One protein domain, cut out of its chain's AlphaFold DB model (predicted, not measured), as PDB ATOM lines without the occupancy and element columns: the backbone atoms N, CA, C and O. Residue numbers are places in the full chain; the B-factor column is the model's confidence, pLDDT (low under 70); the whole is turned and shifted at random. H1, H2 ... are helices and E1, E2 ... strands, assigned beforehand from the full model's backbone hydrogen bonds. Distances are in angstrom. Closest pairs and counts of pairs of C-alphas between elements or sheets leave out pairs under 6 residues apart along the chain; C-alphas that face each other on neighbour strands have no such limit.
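Overview. This is residues 72 to 166 of the 170 residues of an uncharacterized protein of Massilia sp. YMA4 (UniProt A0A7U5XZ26). A long, narrow antiparallel sheet, made of the hairpin E4-E5 with the short E3 beside part of E4, has both helices on one face: H1 over E5, and the long H2 slanting over E3 and E4. The short strand pair E1-E2 fills in beside them, E1 near H2 and E2 near E4, while residues 161 to 166 at the far end of H2 stick out. The printed part has 95 residues, with two named helices and five named strands in the order E1, H1, E2, E3, E4, E5, H2. The class is mixed, helices and strands; the sheets have the orders E3-E4-E5 and E1-E2, both antiparallel. The whole is compact, with a radius of gyration of the C-alphas of 14.2 A and spans of 44 by 36 by 22 A.

Along the chain. E3 is residues 112 to 115, 10.1 A long. E4, residues 118 to 127, measures 29.3 A, and E5, residues 130 to 140, measures 30.5 A. H1, residues 79 to 90, is 16.4 A long. H2, residues 143 to 165, is 33.2 A long and ends with C-alpha 165 at (-37.727, 57.004, 3.620). E1, residues 72 to 74, is 6.4 A long and begins with C-alpha 72 at (-21.082, 39.233, 1.093). E2, residues 105 to 108, is 10.0 A long.

Arrangement. E3, E4 and E5 form a meander, each strand the antiparallel neighbour of the one before, with two hairpins. N 113 and O 120 are within hydrogen-bond range at 2.9 A between E3 and E4, as are N 121 and O 137 at 2.8 A between E4 and E5. H1 and H2 are on the same face of this sheet, giving two layers, a sheet with helices on one face. H1 is over E5 at a height of 7.4 A over the sheet; it runs only just along the strands, at 29.9 degrees to E5 on the local plane. Its closest C-alphas to E5 are those of Trp 85 and Ile 139, 5.7 A apart. H2 is over E3 and E4 at a height of 9.2 A, slantwise at 48 degrees to E4 on the local plane; the C-alphas of Leu 114 and Arg 150, the closest of E3 and H2, are 7.2 A apart. H1 and H2 are apart. In both helices every O i to N i+4 pair is within hydrogen-bond range. E1 and E2 are antiparallel, with N 74 and O 105 at 2.8 A. The closest C-alphas of E1 and H2, those of Leu 74 and Gln 145, are 7.1 A apart, and those of E2 and E4, Ala 107 and Val 121, 7.3 A.

Size, cuts and confidence. The C-alphas of Gln 80 and Gly 166 are the two farthest apart, at 45.0 A. The printed part has no cut. The link from H1 to E2, residues 91 to 104, is long; the others are tight. The mean pLDDT of the printed part is 77.2, with residues 90 to 102, 126 to 132 and 157 to 166 under 70.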
ATOM      1  N   ILE A  72     -22.082  39.543   2.108       88.75
ATOM      2  CA  ILE A  72     -21.082  39.233   1.093       88.75
ATOM      3  C   ILE A  72     -20.298  37.975   1.474       88.75
ATOM      4  O   ILE A  72     -19.995  37.734   2.648       88.75
ATOM      5  N   LYS A  73     -19.988  37.160   0.463       89.44
ATOM      6  CA  LYS A  73     -19.112  35.995   0.578       89.44
ATOM      7  C   LYS A  73     -17.865  36.248  -0.253       89.44
ATOM      8  O   LYS A  73     -17.971  36.421  -1.458       89.44
ATOM      9  N   LEU A  74     -16.702  36.254   0.386       89.62
ATOM     10  CA  LEU A  74     -15.422  36.477  -0.275       89.62
ATOM     11  C   LEU A  74     -14.562  35.221  -0.173       89.62
ATOM     12  O   LEU A  74     -14.349  34.683   0.916       89.62
ATOM     13  N   VAL A  75     -14.052  34.776  -1.316       89.12
ATOM     14  CA  VAL A  75     -13.115  33.654  -1.422       89.12
ATOM     15  C   VAL A  75     -11.729  34.227  -1.680       89.12
ATOM     16  O   VAL A  75     -11.604  35.038  -2.596       89.12
ATOM     17  N   PRO A  76     -10.690  33.847  -0.919       88.94
ATOM     18  CA  PRO A  76      -9.350  34.370  -1.146       88.94
ATOM     19  C   PRO A  76      -8.848  33.970  -2.541       88.94
ATOM     20  O   PRO A  76      -8.847  32.793  -2.893       88.94
ATOM     21  N   GLY A  77      -8.376  34.941  -3.322       86.00
ATOM     22  CA  GLY A  77      -7.853  34.714  -4.671       86.00
ATOM     23  C   GLY A  77      -6.483  34.030  -4.691       86.00
ATOM     24  O   GLY A  77      -6.059  33.520  -5.724       86.00
ATOM     25  N   THR A  78      -5.770  34.003  -3.556       88.69
ATOM     26  CA  THR A  78      -4.454  33.352  -3.424       88.69
ATOM     27  C   THR A  78      -4.261  32.691  -2.059       88.69
ATOM     28  O   THR A  78      -4.862  33.092  -1.060       88.69
ATOM     29  N   VAL A  79      -3.343  31.719  -1.987       89.19
ATOM     30  CA  VAL A  79      -2.942  31.069  -0.724       89.19
ATOM     31  C   VAL A  79      -2.344  32.085   0.255       89.19
ATOM     32  O   VAL A  79      -2.663  32.063   1.440       89.19
ATOM     33  N   GLN A  80      -1.534  33.031  -0.235       89.12
ATOM     34  CA  GLN A  80      -0.938  34.079   0.598       89.12
ATOM     35  C   GLN A  80      -2.007  34.987   1.214       89.12
ATOM     36  O   GLN A  80      -1.913  35.347   2.388       89.12
ATOM     37  N   GLN A  81      -3.031  35.345   0.436       90.00
ATOM     38  CA  GLN A  81      -4.154  36.132   0.933       90.00
ATOM     39  C   GLN A  81      -4.946  35.354   1.988       90.00
ATOM     40  O   GLN A  81      -5.223  35.889   3.059       90.00
ATOM     41  N   HIS A  82      -5.243  34.083   1.730       88.56
ATOM     42  CA  HIS A  82      -5.904  33.205   2.691       88.56
ATOM     43  C   HIS A  82      -5.131  33.097   4.020       88.56
ATOM     44  O   HIS A  82      -5.716  33.232   5.098       88.56
ATOM     45  N   ASP A  83      -3.809  32.925   3.972       87.88
ATOM     46  CA  ASP A  83      -2.968  32.865   5.173       87.88
ATOM     47  C   ASP A  83      -2.935  34.205   5.919       87.88
ATOM     48  O   ASP A  83      -2.974  34.239   7.155       87.88
ATOM     49  N   ALA A  84      -2.923  35.322   5.183       87.31
ATOM     50  CA  ALA A  84      -3.036  36.657   5.761       87.31
ATOM     51  C   ALA A  84      -4.381  36.845   6.481       87.31
ATOM     52  O   ALA A  84      -4.397  37.331   7.617       87.31
ATOM     53  N   TRP A  85      -5.488  36.402   5.876       88.19
ATOM     54  CA  TRP A  85      -6.818  36.441   6.491       88.19
ATOM     55  C   TRP A  85      -6.851  35.598   7.767       88.19
ATOM     56  O   TRP A  85      -7.220  36.099   8.832       88.19
ATOM     57  N   LYS A  86      -6.360  34.351   7.708       84.06
ATOM     58  CA  LYS A  86      -6.246  33.468   8.881       84.06
ATOM     59  C   LYS A  86      -5.436  34.100  10.010       84.06
ATOM     60  O   LYS A  86      -5.814  33.979  11.177       84.06
ATOM     61  N   LYS A  87      -4.333  34.782   9.692       82.94
ATOM     62  CA  LYS A  87      -3.482  35.450  10.687       82.94
ATOM     63  C   LYS A  87      -4.157  36.672  11.310       82.94
ATOM     64  O   LYS A  87      -4.026  36.862  12.518       82.94
ATOM     65  N   ALA A  88      -4.847  37.492  10.517       79.31
ATOM     66  CA  ALA A  88      -5.572  38.664  11.011       79.31
ATOM     67  C   ALA A  88      -6.679  38.259  11.992       79.31
ATOM     68  O   ALA A  88      -6.816  38.850  13.059       79.31
ATOM     69  N   ILE A  89      -7.390  37.185  11.660       74.00
ATOM     70  CA  ILE A  89      -8.515  36.664  12.429       74.00
ATOM     71  C   ILE A  89      -8.067  35.956  13.720       74.00
ATOM     72  O   ILE A  89      -8.657  36.156  14.777       74.00
ATOM     73  N   LYS A  90      -6.982  35.167  13.691       65.31
ATOM     74  CA  LYS A  90      -6.449  34.503  14.899       65.31
ATOM     75  C   LYS A  90      -6.002  35.470  16.001       65.31
ATOM     76  O   LYS A  90      -5.881  35.052  17.145       65.31
ATOM     77  N   ARG A  91      -5.708  36.732  15.666       58.41
ATOM     78  CA  ARG A  91      -5.250  37.746  16.632       58.41
ATOM     79  C   ARG A  91      -6.362  38.291  17.526       58.41
ATOM     80  O   ARG A  91      -6.061  38.954  18.511       58.41
ATOM     81  N   THR A  92      -7.620  38.030  17.198       57.28
ATOM     82  CA  THR A  92      -8.769  38.396  18.021       57.28
ATOM     83  C   THR A  92      -9.127  37.182  18.901       57.28
ATOM     84  O   THR A  92      -9.543  36.141  18.416       57.28
ATOM     85  N   GLU A  93      -8.842  37.225  20.203       48.09
ATOM     86  CA  GLU A  93      -8.868  36.046  21.098       48.09
ATOM     87  C   GLU A  93     -10.269  35.663  21.632       48.09
ATOM     88  O   GLU A  93     -10.442  35.422  22.826       48.09
ATOM     89  N   GLN A  94     -11.302  35.562  20.787       43.75
ATOM     90  CA  GLN A  94     -12.612  35.066  21.239       43.75
ATOM     91  C   GLN A  94     -13.206  34.012  20.294       43.75
ATOM     92  O   GLN A  94     -13.445  34.275  19.122       43.75
ATOM     93  N   ARG A  95     -13.405  32.811  20.866       39.00
ATOM     94  CA  ARG A  95     -14.162  31.621  20.413       39.00
ATOM     95  C   ARG A  95     -14.424  31.476  18.902       39.00
ATOM     96  O   ARG A  95     -15.219  32.196  18.310       39.00
ATOM     97  N   GLU A  96     -13.802  30.432  18.347       41.25
ATOM     98  CA  GLU A  96     -14.037  29.782  17.047       41.25
ATOM     99  C   GLU A  96     -14.583  30.670  15.917       41.25
ATOM    100  O   GLU A  96     -15.779  30.823  15.654       41.25
ATOM    101  N   TYR A  97     -13.628  31.201  15.163       46.25
ATOM    102  CA  TYR A  97     -13.818  31.651  13.797       46.25
ATOM    103  C   TYR A  97     -14.197  30.469  12.916       46.25
ATOM    104  O   TYR A  97     -13.344  29.663  12.554       46.25
ATOM    105  N   ARG A  98     -15.467  30.379  12.529       46.34
ATOM    106  CA  ARG A  98     -15.827  29.593  11.355       46.34
ATOM    107  C   ARG A  98     -15.567  30.456  10.128       46.34
ATOM    108  O   ARG A  98     -16.430  31.218   9.710       46.34
ATOM    109  N   PHE A  99     -14.371  30.324   9.557       51.06
ATOM    110  CA  PHE A  99     -14.353  30.186   8.107       51.06
ATOM    111  C   PHE A  99     -15.326  29.042   7.777       51.06
ATOM    112  O   PHE A  99     -15.341  28.039   8.499       51.06
ATOM    113  N   GLU A 100     -16.143  29.173   6.729       57.91
ATOM    114  CA  GLU A 100     -16.696  27.955   6.115       57.91
ATOM    115  C   GLU A 100     -15.501  27.031   5.766       57.91
ATOM    116  O   GLU A 100     -14.365  27.510   5.687       57.91
ATOM    117  N   GLU A 101     -15.712  25.719   5.618       53.53
ATOM    118  CA  GLU A 101     -14.633  24.706   5.548       53.53
ATOM    119  C   GLU A 101     -13.508  25.026   4.531       53.53
ATOM    120  O   GLU A 101     -12.386  24.546   4.679       53.53
ATOM    121  N   GLU A 102     -13.761  25.920   3.571       60.41
ATOM    122  CA  GLU A 102     -12.852  26.327   2.495       60.41
ATOM    123  C   GLU A 102     -12.150  27.689   2.678       60.41
ATOM    124  O   GLU A 102     -11.481  28.170   1.764       60.41
ATOM    125  N   GLY A 103     -12.262  28.352   3.833       70.56
ATOM    126  CA  GLY A 103     -11.605  29.657   4.016       70.56
ATOM    127  C   GLY A 103     -12.385  30.838   3.423       70.56
ATOM    128  O   GLY A 103     -11.818  31.913   3.221       70.56
ATOM    129  N   ILE A 104     -13.689  30.656   3.194       82.19
ATOM    130  CA  ILE A 104     -14.614  31.698   2.731       82.19
ATOM    131  C   ILE A 104     -14.944  32.647   3.883       82.19
ATOM    132  O   ILE A 104     -15.348  32.217   4.970       82.19
ATOM    133  N   LEU A 105     -14.805  33.948   3.636       84.44
ATOM    134  CA  LEU A 105     -15.274  34.985   4.542       84.44
ATOM    135  C   LEU A 105     -16.731  35.318   4.227       84.44
ATOM    136  O   LEU A 105     -17.027  35.882   3.178       84.44
ATOM    137  N   LYS A 106     -17.624  35.032   5.173       85.31
ATOM    138  CA  LYS A 106     -18.998  35.542   5.177       85.31
ATOM    139  C   LYS A 106     -19.059  36.773   6.084       85.31
ATOM    140  O   LYS A 106     -18.746  36.661   7.270       85.31
ATOM    141  N   ALA A 107     -19.445  37.926   5.548       84.88
ATOM    142  CA  ALA A 107     -19.559  39.165   6.318       84.88
ATOM    143  C   ALA A 107     -20.856  39.908   5.991       84.88
ATOM    144  O   ALA A 107     -21.292  39.933   4.841       84.88
ATOM    145  N   ASN A 108     -21.460  40.525   7.007       84.81
ATOM    146  CA  ASN A 108     -22.597  41.414   6.811       84.81
ATOM    147  C   ASN A 108     -22.091  42.781   6.320       84.81
ATOM    148  O   ASN A 108     -21.184  43.355   6.915       84.81
ATOM    149  N   LEU A 109     -22.683  43.309   5.253       87.12
ATOM    150  CA  LEU A 109     -22.348  44.590   4.631       87.12
ATOM    151  C   LEU A 109     -22.489  45.777   5.593       87.12
ATOM    152  O   LEU A 109     -21.791  46.771   5.446       87.12
ATOM    153  N   LEU A 110     -23.355  45.677   6.603       84.38
ATOM    154  CA  LEU A 110     -23.486  46.701   7.639       84.38
ATOM    155  C   LEU A 110     -22.281  46.713   8.590       84.38
ATOM    156  O   LEU A 110     -22.004  47.729   9.227       84.38
ATOM    157  N   ASP A 111     -21.608  45.574   8.725       85.75
ATOM    158  CA  ASP A 111     -20.529  45.292   9.670       85.75
ATOM    159  C   ASP A 111     -19.133  45.412   9.051       85.75
ATOM    160  O   ASP A 111     -18.140  45.074   9.698       85.75
ATOM    161  N   ILE A 112     -19.035  45.888   7.814       88.50
ATOM    162  CA  ILE A 112     -17.760  46.073   7.129       88.50
ATOM    163  C   ILE A 112     -17.563  47.521   6.706       88.50
ATOM    164  O   ILE A 112     -18.517  48.253   6.461       88.50
ATOM    165  N   ASP A 113     -16.302  47.911   6.597       91.75
ATOM    166  CA  ASP A 113     -15.889  49.181   6.015       91.75
ATOM    167  C   ASP A 113     -14.698  48.940   5.083       91.75
ATOM    168  O   ASP A 113     -13.830  48.105   5.366       91.75
ATOM    169  N   LEU A 114     -14.664  49.639   3.951       93.19
ATOM    170  CA  LEU A 114     -13.655  49.458   2.913       93.19
ATOM    171  C   LEU A 114     -12.785  50.711   2.789       93.19
ATOM    172  O   LEU A 114     -13.242  51.783   2.391       93.19
ATOM    173  N   HIS A 115     -11.485  50.551   3.033       93.06
ATOM    174  CA  HIS A 115     -10.484  51.602   2.861       93.06
ATOM    175  C   HIS A 115      -9.462  51.191   1.798       93.06
ATOM    176  O   HIS A 115      -8.532  50.424   2.058       93.06
ATOM    177  N   GLY A 116      -9.640  51.687   0.572       91.75
ATOM    178  CA  GLY A 116      -8.842  51.241  -0.572       91.75
ATOM    179  C   GLY A 116      -9.099  49.760  -0.857       91.75
ATOM    180  O   GLY A 116     -10.207  49.401  -1.240       91.75
ATOM    181  N   SER A 117      -8.087  48.915  -0.650       92.56
ATOM    182  CA  SER A 117      -8.180  47.449  -0.735       92.56
ATOM    183  C   SER A 117      -8.156  46.757   0.633       92.56
ATOM    184  O   SER A 117      -8.016  45.540   0.712       92.56
ATOM    185  N   SER A 118      -8.251  47.506   1.731       93.44
ATOM    186  CA  SER A 118      -8.309  46.939   3.080       93.44
ATOM    187  C   SER A 118      -9.751  46.885   3.561       93.44
ATOM    188  O   SER A 118     -10.403  47.923   3.673       93.44
ATOM    189  N   LEU A 119     -10.232  45.681   3.867       93.50
ATOM    190  CA  LEU A 119     -11.553  45.457   4.441       93.50
ATOM    191  C   LEU A 119     -11.449  45.390   5.960       93.50
ATOM    192  O   LEU A 119     -10.826  44.477   6.504       93.50
ATOM    193  N   CYS A 120     -12.068  46.346   6.638       91.50
ATOM    194  CA  CYS A 120     -12.330  46.280   8.065       91.50
ATOM    195  C   CYS A 120     -13.625  45.496   8.282       91.50
ATOM    196  O   CYS A 120     -14.642  45.808   7.674       91.50
ATOM    197  N   VAL A 121     -13.593  44.485   9.144       88.31
ATOM    198  CA  VAL A 121     -14.753  43.656   9.483       88.31
ATOM    199  C   VAL A 121     -14.976  43.722  10.985       88.31
ATOM    200  O   VAL A 121     -14.064  43.453  11.772       88.31
ATOM    201  N   VAL A 122     -16.198  44.063  11.382       85.12
ATOM    202  CA  VAL A 122     -16.670  44.127  12.765       85.12
ATOM    203  C   VAL A 122     -17.620  42.965  13.011       85.12
ATOM    204  O   VAL A 122     -18.763  42.968  12.582       85.12
ATOM    205  N   ARG A 123     -17.183  41.947  13.743       75.75
ATOM    206  CA  ARG A 123     -18.056  40.825  14.081       75.75
ATOM    207  C   ARG A 123     -18.937  41.188  15.265       75.75
ATOM    208  O   ARG A 123     -18.428  41.466  16.354       75.75
ATOM    209  N   ARG A 124     -20.250  41.080  15.091       75.00
ATOM    210  CA  ARG A 124     -21.224  41.230  16.174       75.00
ATOM    211  C   ARG A 124     -21.783  39.888  16.632       75.00
ATOM    212  O   ARG A 124     -21.802  38.918  15.878       75.00
ATOM    213  N   TRP A 125     -22.221  39.834  17.883       73.56
ATOM    214  CA  TRP A 125     -23.021  38.745  18.433       73.56
ATOM    215  C   TRP A 125     -24.435  39.243  18.718       73.56
ATOM    216  O   TRP A 125     -24.637  40.420  19.015       73.56
ATOM    217  N   VAL A 126     -25.397  38.324  18.639       64.75
ATOM    218  CA  VAL A 126     -26.785  38.543  19.045       64.75
ATOM    219  C   VAL A 126     -27.143  37.462  20.054       64.75
ATOM    220  O   VAL A 126     -26.986  36.274  19.772       64.75
ATOM    221  N   HIS A 127     -27.589  37.859  21.241       63.97
ATOM    222  CA  HIS A 127     -28.041  36.928  22.269       63.97
ATOM    223  C   HIS A 127     -29.189  37.548  23.057       63.97
ATOM    224  O   HIS A 127     -29.053  38.649  23.583       63.97
ATOM    225  N   ALA A 128     -30.323  36.845  23.129       61.75
ATOM    226  CA  ALA A 128     -31.478  37.234  23.943       61.75
ATOM    227  C   ALA A 128     -31.927  38.707  23.761       61.75
ATOM    228  O   ALA A 128     -32.273  39.388  24.723       61.75
ATOM    229  N   GLY A 129     -31.910  39.215  22.523       58.09
ATOM    230  CA  GLY A 129     -32.313  40.594  22.209       58.09
ATOM    231  C   GLY A 129     -31.255  41.666  22.484       58.09
ATOM    232  O   GLY A 129     -31.540  42.850  22.324       58.09
ATOM    233  N   GLN A 130     -30.042  41.273  22.867       58.03
ATOM    234  CA  GLN A 130     -28.880  42.154  22.944       58.03
ATOM    235  C   GLN A 130     -27.971  41.926  21.740       58.03
ATOM    236  O   GLN A 130     -27.789  40.788  21.298       58.03
ATOM    237  N   THR A 131     -27.385  43.012  21.237       66.62
ATOM    238  CA  THR A 131     -26.337  42.980  20.220       66.62
ATOM    239  C   THR A 131     -25.057  43.587  20.784       66.62
ATOM    240  O   THR A 131     -25.094  44.523  21.586       66.62
ATOM    241  N   GLY A 132     -23.906  43.046  20.397       68.31
ATOM    242  CA  GLY A 132     -22.612  43.553  20.846       68.31
ATOM    243  C   GLY A 132     -21.491  43.230  19.872       68.31
ATOM    244  O   GLY A 132     -21.618  42.338  19.041       68.31
ATOM    245  N   GLU A 133     -20.383  43.962  19.959       79.06
ATOM    246  CA  GLU A 133     -19.170  43.673  19.191       79.06
ATOM    247  C   GLU A 133     -18.378  42.547  19.874       79.06
ATOM    248  O   GLU A 133     -18.176  42.560  21.087       79.06
ATOM    249  N   SER A 134     -17.954  41.555  19.092       71.44
ATOM    250  CA  SER A 134     -17.098  40.443  19.541       71.44
ATOM    251  C   SER A 134     -15.660  40.580  19.054       71.44
ATOM    252  O   SER A 134     -14.738  40.140  19.732       71.44
ATOM    253  N   ALA A 135     -15.453  41.167  17.872       74.69
ATOM    254  CA  ALA A 135     -14.128  41.345  17.297       74.69
ATOM    255  C   ALA A 135     -14.136  42.401  16.192       74.69
ATOM    256  O   ALA A 135     -15.134  42.571  15.493       74.69
ATOM    257  N   ARG A 136     -12.974  43.009  15.960       84.88
ATOM    258  CA  ARG A 136     -12.680  43.805  14.770       84.88
ATOM    259  C   ARG A 136     -11.349  43.357  14.185       84.88
ATOM    260  O   ARG A 136     -10.366  43.237  14.915       84.88
ATOM    261  N   PHE A 137     -11.304  43.136  12.879       85.88
ATOM    262  CA  PHE A 137     -10.075  42.785  12.173       85.88
ATOM    263  C   PHE A 137     -10.038  43.418  10.785       85.88
ATOM    264  O   PHE A 137     -11.065  43.794  10.229       85.88
ATOM    265  N   VAL A 138      -8.831  43.546  10.237       90.38
ATOM    266  CA  VAL A 138      -8.600  44.123   8.911       90.38
ATOM    267  C   VAL A 138      -7.894  43.095   8.046       90.38
ATOM    268  O   VAL A 138      -6.905  42.496   8.479       90.38
ATOM    269  N   ILE A 139      -8.395  42.899   6.832       90.38
ATOM    270  CA  ILE A 139      -7.826  41.973   5.856       90.38
ATOM    271  C   ILE A 139      -7.581  42.657   4.506       90.38
ATOM    272  O   ILE A 139      -8.329  43.562   4.131       90.38
ATOM    273  N   PRO A 140      -6.553  42.230   3.757       93.00
ATOM    274  CA  PRO A 140      -6.324  42.711   2.402       93.00
ATOM    275  C   PRO A 140      -7.250  42.010   1.400       93.00
ATOM    276  O   PRO A 140      -7.370  40.782   1.405       93.00
ATOM    277  N   LEU A 141      -7.840  42.783   0.500       93.94
ATOM    278  CA  LEU A 141      -8.586  42.315  -0.664       93.94
ATOM    279  C   LEU A 141      -7.746  42.469  -1.932       93.94
ATOM    280  O   LEU A 141      -6.895  43.359  -2.026       93.94
ATOM    281  N   ASP A 142      -7.999  41.613  -2.915       92.62
ATOM    282  CA  ASP A 142      -7.540  41.870  -4.274       92.62
ATOM    283  C   ASP A 142      -8.421  42.951  -4.941       92.62
ATOM    284  O   ASP A 142      -9.485  43.302  -4.416       92.62
ATOM    285  N   PRO A 143      -7.991  43.532  -6.076       91.62
ATOM    286  CA  PRO A 143      -8.731  44.619  -6.713       91.62
ATOM    287  C   PRO A 143     -10.160  44.256  -7.137       91.62
ATOM    288  O   PRO A 143     -11.035  45.115  -7.068       91.62
ATOM    289  N   LEU A 144     -10.409  43.010  -7.556       92.19
ATOM    290  CA  LEU A 144     -11.738  42.575  -7.994       92.19
ATOM    291  C   LEU A 144     -12.674  42.424  -6.793       92.19
ATOM    292  O   LEU A 144     -13.789  42.937  -6.819       92.19
ATOM    293  N   GLN A 145     -12.190  41.813  -5.711       94.25
ATOM    294  CA  GLN A 145     -12.930  41.712  -4.451       94.25
ATOM    295  C   GLN A 145     -13.240  43.088  -3.853       94.25
ATOM    296  O   GLN A 145     -14.338  43.315  -3.351       94.25
ATOM    297  N   ALA A 146     -12.277  44.016  -3.883       94.00
ATOM    298  CA  ALA A 146     -12.486  45.367  -3.371       94.00
ATOM    299  C   ALA A 146     -13.584  46.102  -4.156       94.00
ATOM    300  O   ALA A 146     -14.395  46.810  -3.559       94.00
ATOM    301  N   GLU A 147     -13.641  45.908  -5.476       93.94
ATOM    302  CA  GLU A 147     -14.676  46.509  -6.315       93.94
ATOM    303  C   GLU A 147     -16.050  45.853  -6.123       93.94
ATOM    304  O   GLU A 147     -17.068  46.549  -6.055       93.94
ATOM    305  N   GLU A 148     -16.092  44.532  -5.940       92.94
ATOM    306  CA  GLU A 148     -17.318  43.820  -5.572       92.94
ATOM    307  C   GLU A 148     -17.872  44.327  -4.232       92.94
ATOM    308  O   GLU A 148     -19.050  44.684  -4.140       92.94
ATOM    309  N   VAL A 149     -17.018  44.437  -3.208       92.62
ATOM    310  CA  VAL A 149     -17.399  44.984  -1.897       92.62
ATOM    311  C   VAL A 149     -17.915  46.410  -2.040       92.62
ATOM    312  O   VAL A 149     -18.966  46.727  -1.489       92.62
ATOM    313  N   ARG A 150     -17.213  47.268  -2.793       93.00
ATOM    314  CA  ARG A 150     -17.635  48.655  -3.034       93.00
ATOM    315  C   ARG A 150     -19.027  48.709  -3.659       93.00
ATOM    316  O   ARG A 150     -19.876  49.459  -3.185       93.00
ATOM    317  N   THR A 151     -19.269  47.886  -4.676       90.56
ATOM    318  CA  THR A 151     -20.562  47.804  -5.367       90.56
ATOM    319  C   THR A 151     -21.669  47.354  -4.414       90.56
ATOM    320  O   THR A 151     -22.716  47.992  -4.331       90.56
ATOM    321  N   ARG A 152     -21.428  46.295  -3.632       88.62
ATOM    322  CA  ARG A 152     -22.419  45.772  -2.678       88.62
ATOM    323  C   ARG A 152     -22.693  46.749  -1.532       88.62
ATOM    324  O   ARG A 152     -23.842  46.873  -1.116       88.62
ATOM    325  N   LEU A 153     -21.676  47.472  -1.057       87.75
ATOM    326  CA  LEU A 153     -21.844  48.530  -0.057       87.75
ATOM    327  C   LEU A 153     -22.722  49.672  -0.578       87.75
ATOM    328  O   LEU A 153     -23.591  50.133   0.157       87.75
ATOM    329  N   LEU A 154     -22.557  50.088  -1.838       83.12
ATOM    330  CA  LEU A 154     -23.428  51.099  -2.451       83.12
ATOM    331  C   LEU A 154     -24.892  50.636  -2.488       83.12
ATOM    332  O   LEU A 154     -25.765  51.363  -2.021       83.12
ATOM    333  N   SER A 155     -25.157  49.401  -2.922       75.88
ATOM    334  CA  SER A 155     -26.520  48.844  -2.909       75.88
ATOM    335  C   SER A 155     -27.106  48.731  -1.493       75.88
ATOM    336  O   SER A 155     -28.302  48.931  -1.289       75.88
ATOM    337  N   ALA A 156     -26.276  48.447  -0.482       74.69
ATOM    338  CA  ALA A 156     -26.722  48.419   0.911       74.69
ATOM    339  C   ALA A 156     -27.051  49.825   1.452       74.69
ATOM    340  O   ALA A 156     -27.967  49.971   2.264       74.69
ATOM    341  N   VAL A 157     -26.341  50.864   0.996       69.06
ATOM    342  CA  VAL A 157     -26.647  52.272   1.307       69.06
ATOM    343  C   VAL A 157     -27.963  52.710   0.655       69.06
ATOM    344  O   VAL A 157     -28.760  53.403   1.286       69.06
ATOM    345  N   GLU A 158     -28.249  52.267  -0.568       65.69
ATOM    346  CA  GLU A 158     -29.543  52.516  -1.223       65.69
ATOM    347  C   GLU A 158     -30.696  51.852  -0.456       65.69
ATOM    348  O   GLU A 158     -31.731  52.474  -0.208       65.69
ATOM    349  N   MET A 159     -30.488  50.623   0.023       64.25
ATOM    350  CA  MET A 159     -31.442  49.933   0.895       64.25
ATOM    351  C   MET A 159     -31.621  50.652   2.246       64.25
ATOM    352  O   MET A 159     -32.735  50.731   2.762       64.25
ATOM    353  N   GLN A 160     -30.553  51.228   2.809       58.78
ATOM    354  CA  GLN A 160     -30.633  52.089   3.999       58.78
ATOM    355  C   GLN A 160     -31.474  53.343   3.752       58.78
ATOM    356  O   GLN A 160     -32.283  53.703   4.608       58.78
ATOM    357  N   ALA A 161     -31.302  53.990   2.599       58.75
ATOM    358  CA  ALA A 161     -32.086  55.158   2.217       58.75
ATOM    359  C   ALA A 161     -33.573  54.811   2.044       58.75
ATOM    360  O   ALA A 161     -34.427  55.599   2.445       58.75
ATOM    361  N   TRP A 162     -33.880  53.620   1.523       56.31
ATOM    362  CA  TRP A 162     -35.249  53.110   1.403       56.31
ATOM    363  C   TRP A 162     -35.910  52.844   2.766       56.31
ATOM    364  O   TRP A 162     -37.023  53.304   3.010       56.31
ATOM    365  N   ILE A 163     -35.209  52.178   3.692       56.34
ATOM    366  CA  ILE A 163     -35.721  51.949   5.059       56.34
ATOM    367  C   ILE A 163     -35.962  53.290   5.771       56.34
ATOM    368  O   ILE A 163     -36.980  53.464   6.436       56.34
ATOM    369  N   GLY A 164     -35.060  54.261   5.594       50.34
ATOM    370  CA  GLY A 164     -35.189  55.594   6.185       50.34
ATOM    371  C   GLY A 164     -36.269  56.482   5.554       50.34
ATOM    372  O   GLY A 164     -36.695  57.442   6.194       50.34
ATOM    373  N   SER A 165     -36.720  56.196   4.325       53.16
ATOM    374  CA  SER A 165     -37.727  57.004   3.620       53.16
ATOM    375  C   SER A 165     -39.168  56.533   3.838       53.16
ATOM    376  O   SER A 165     -40.095  57.284   3.536       53.16
ATOM    377  N   GLY A 166     -39.375  55.320   4.365       48.25
ATOM    378  CA  GLY A 166     -40.706  54.771   4.650       48.25
ATOM    379  C   GLY A 166     -41.598  54.582   3.415       48.25
ATOM    380  O   GLY A 166     -42.815  54.470   3.555       48.25
TER     381      GLY A 166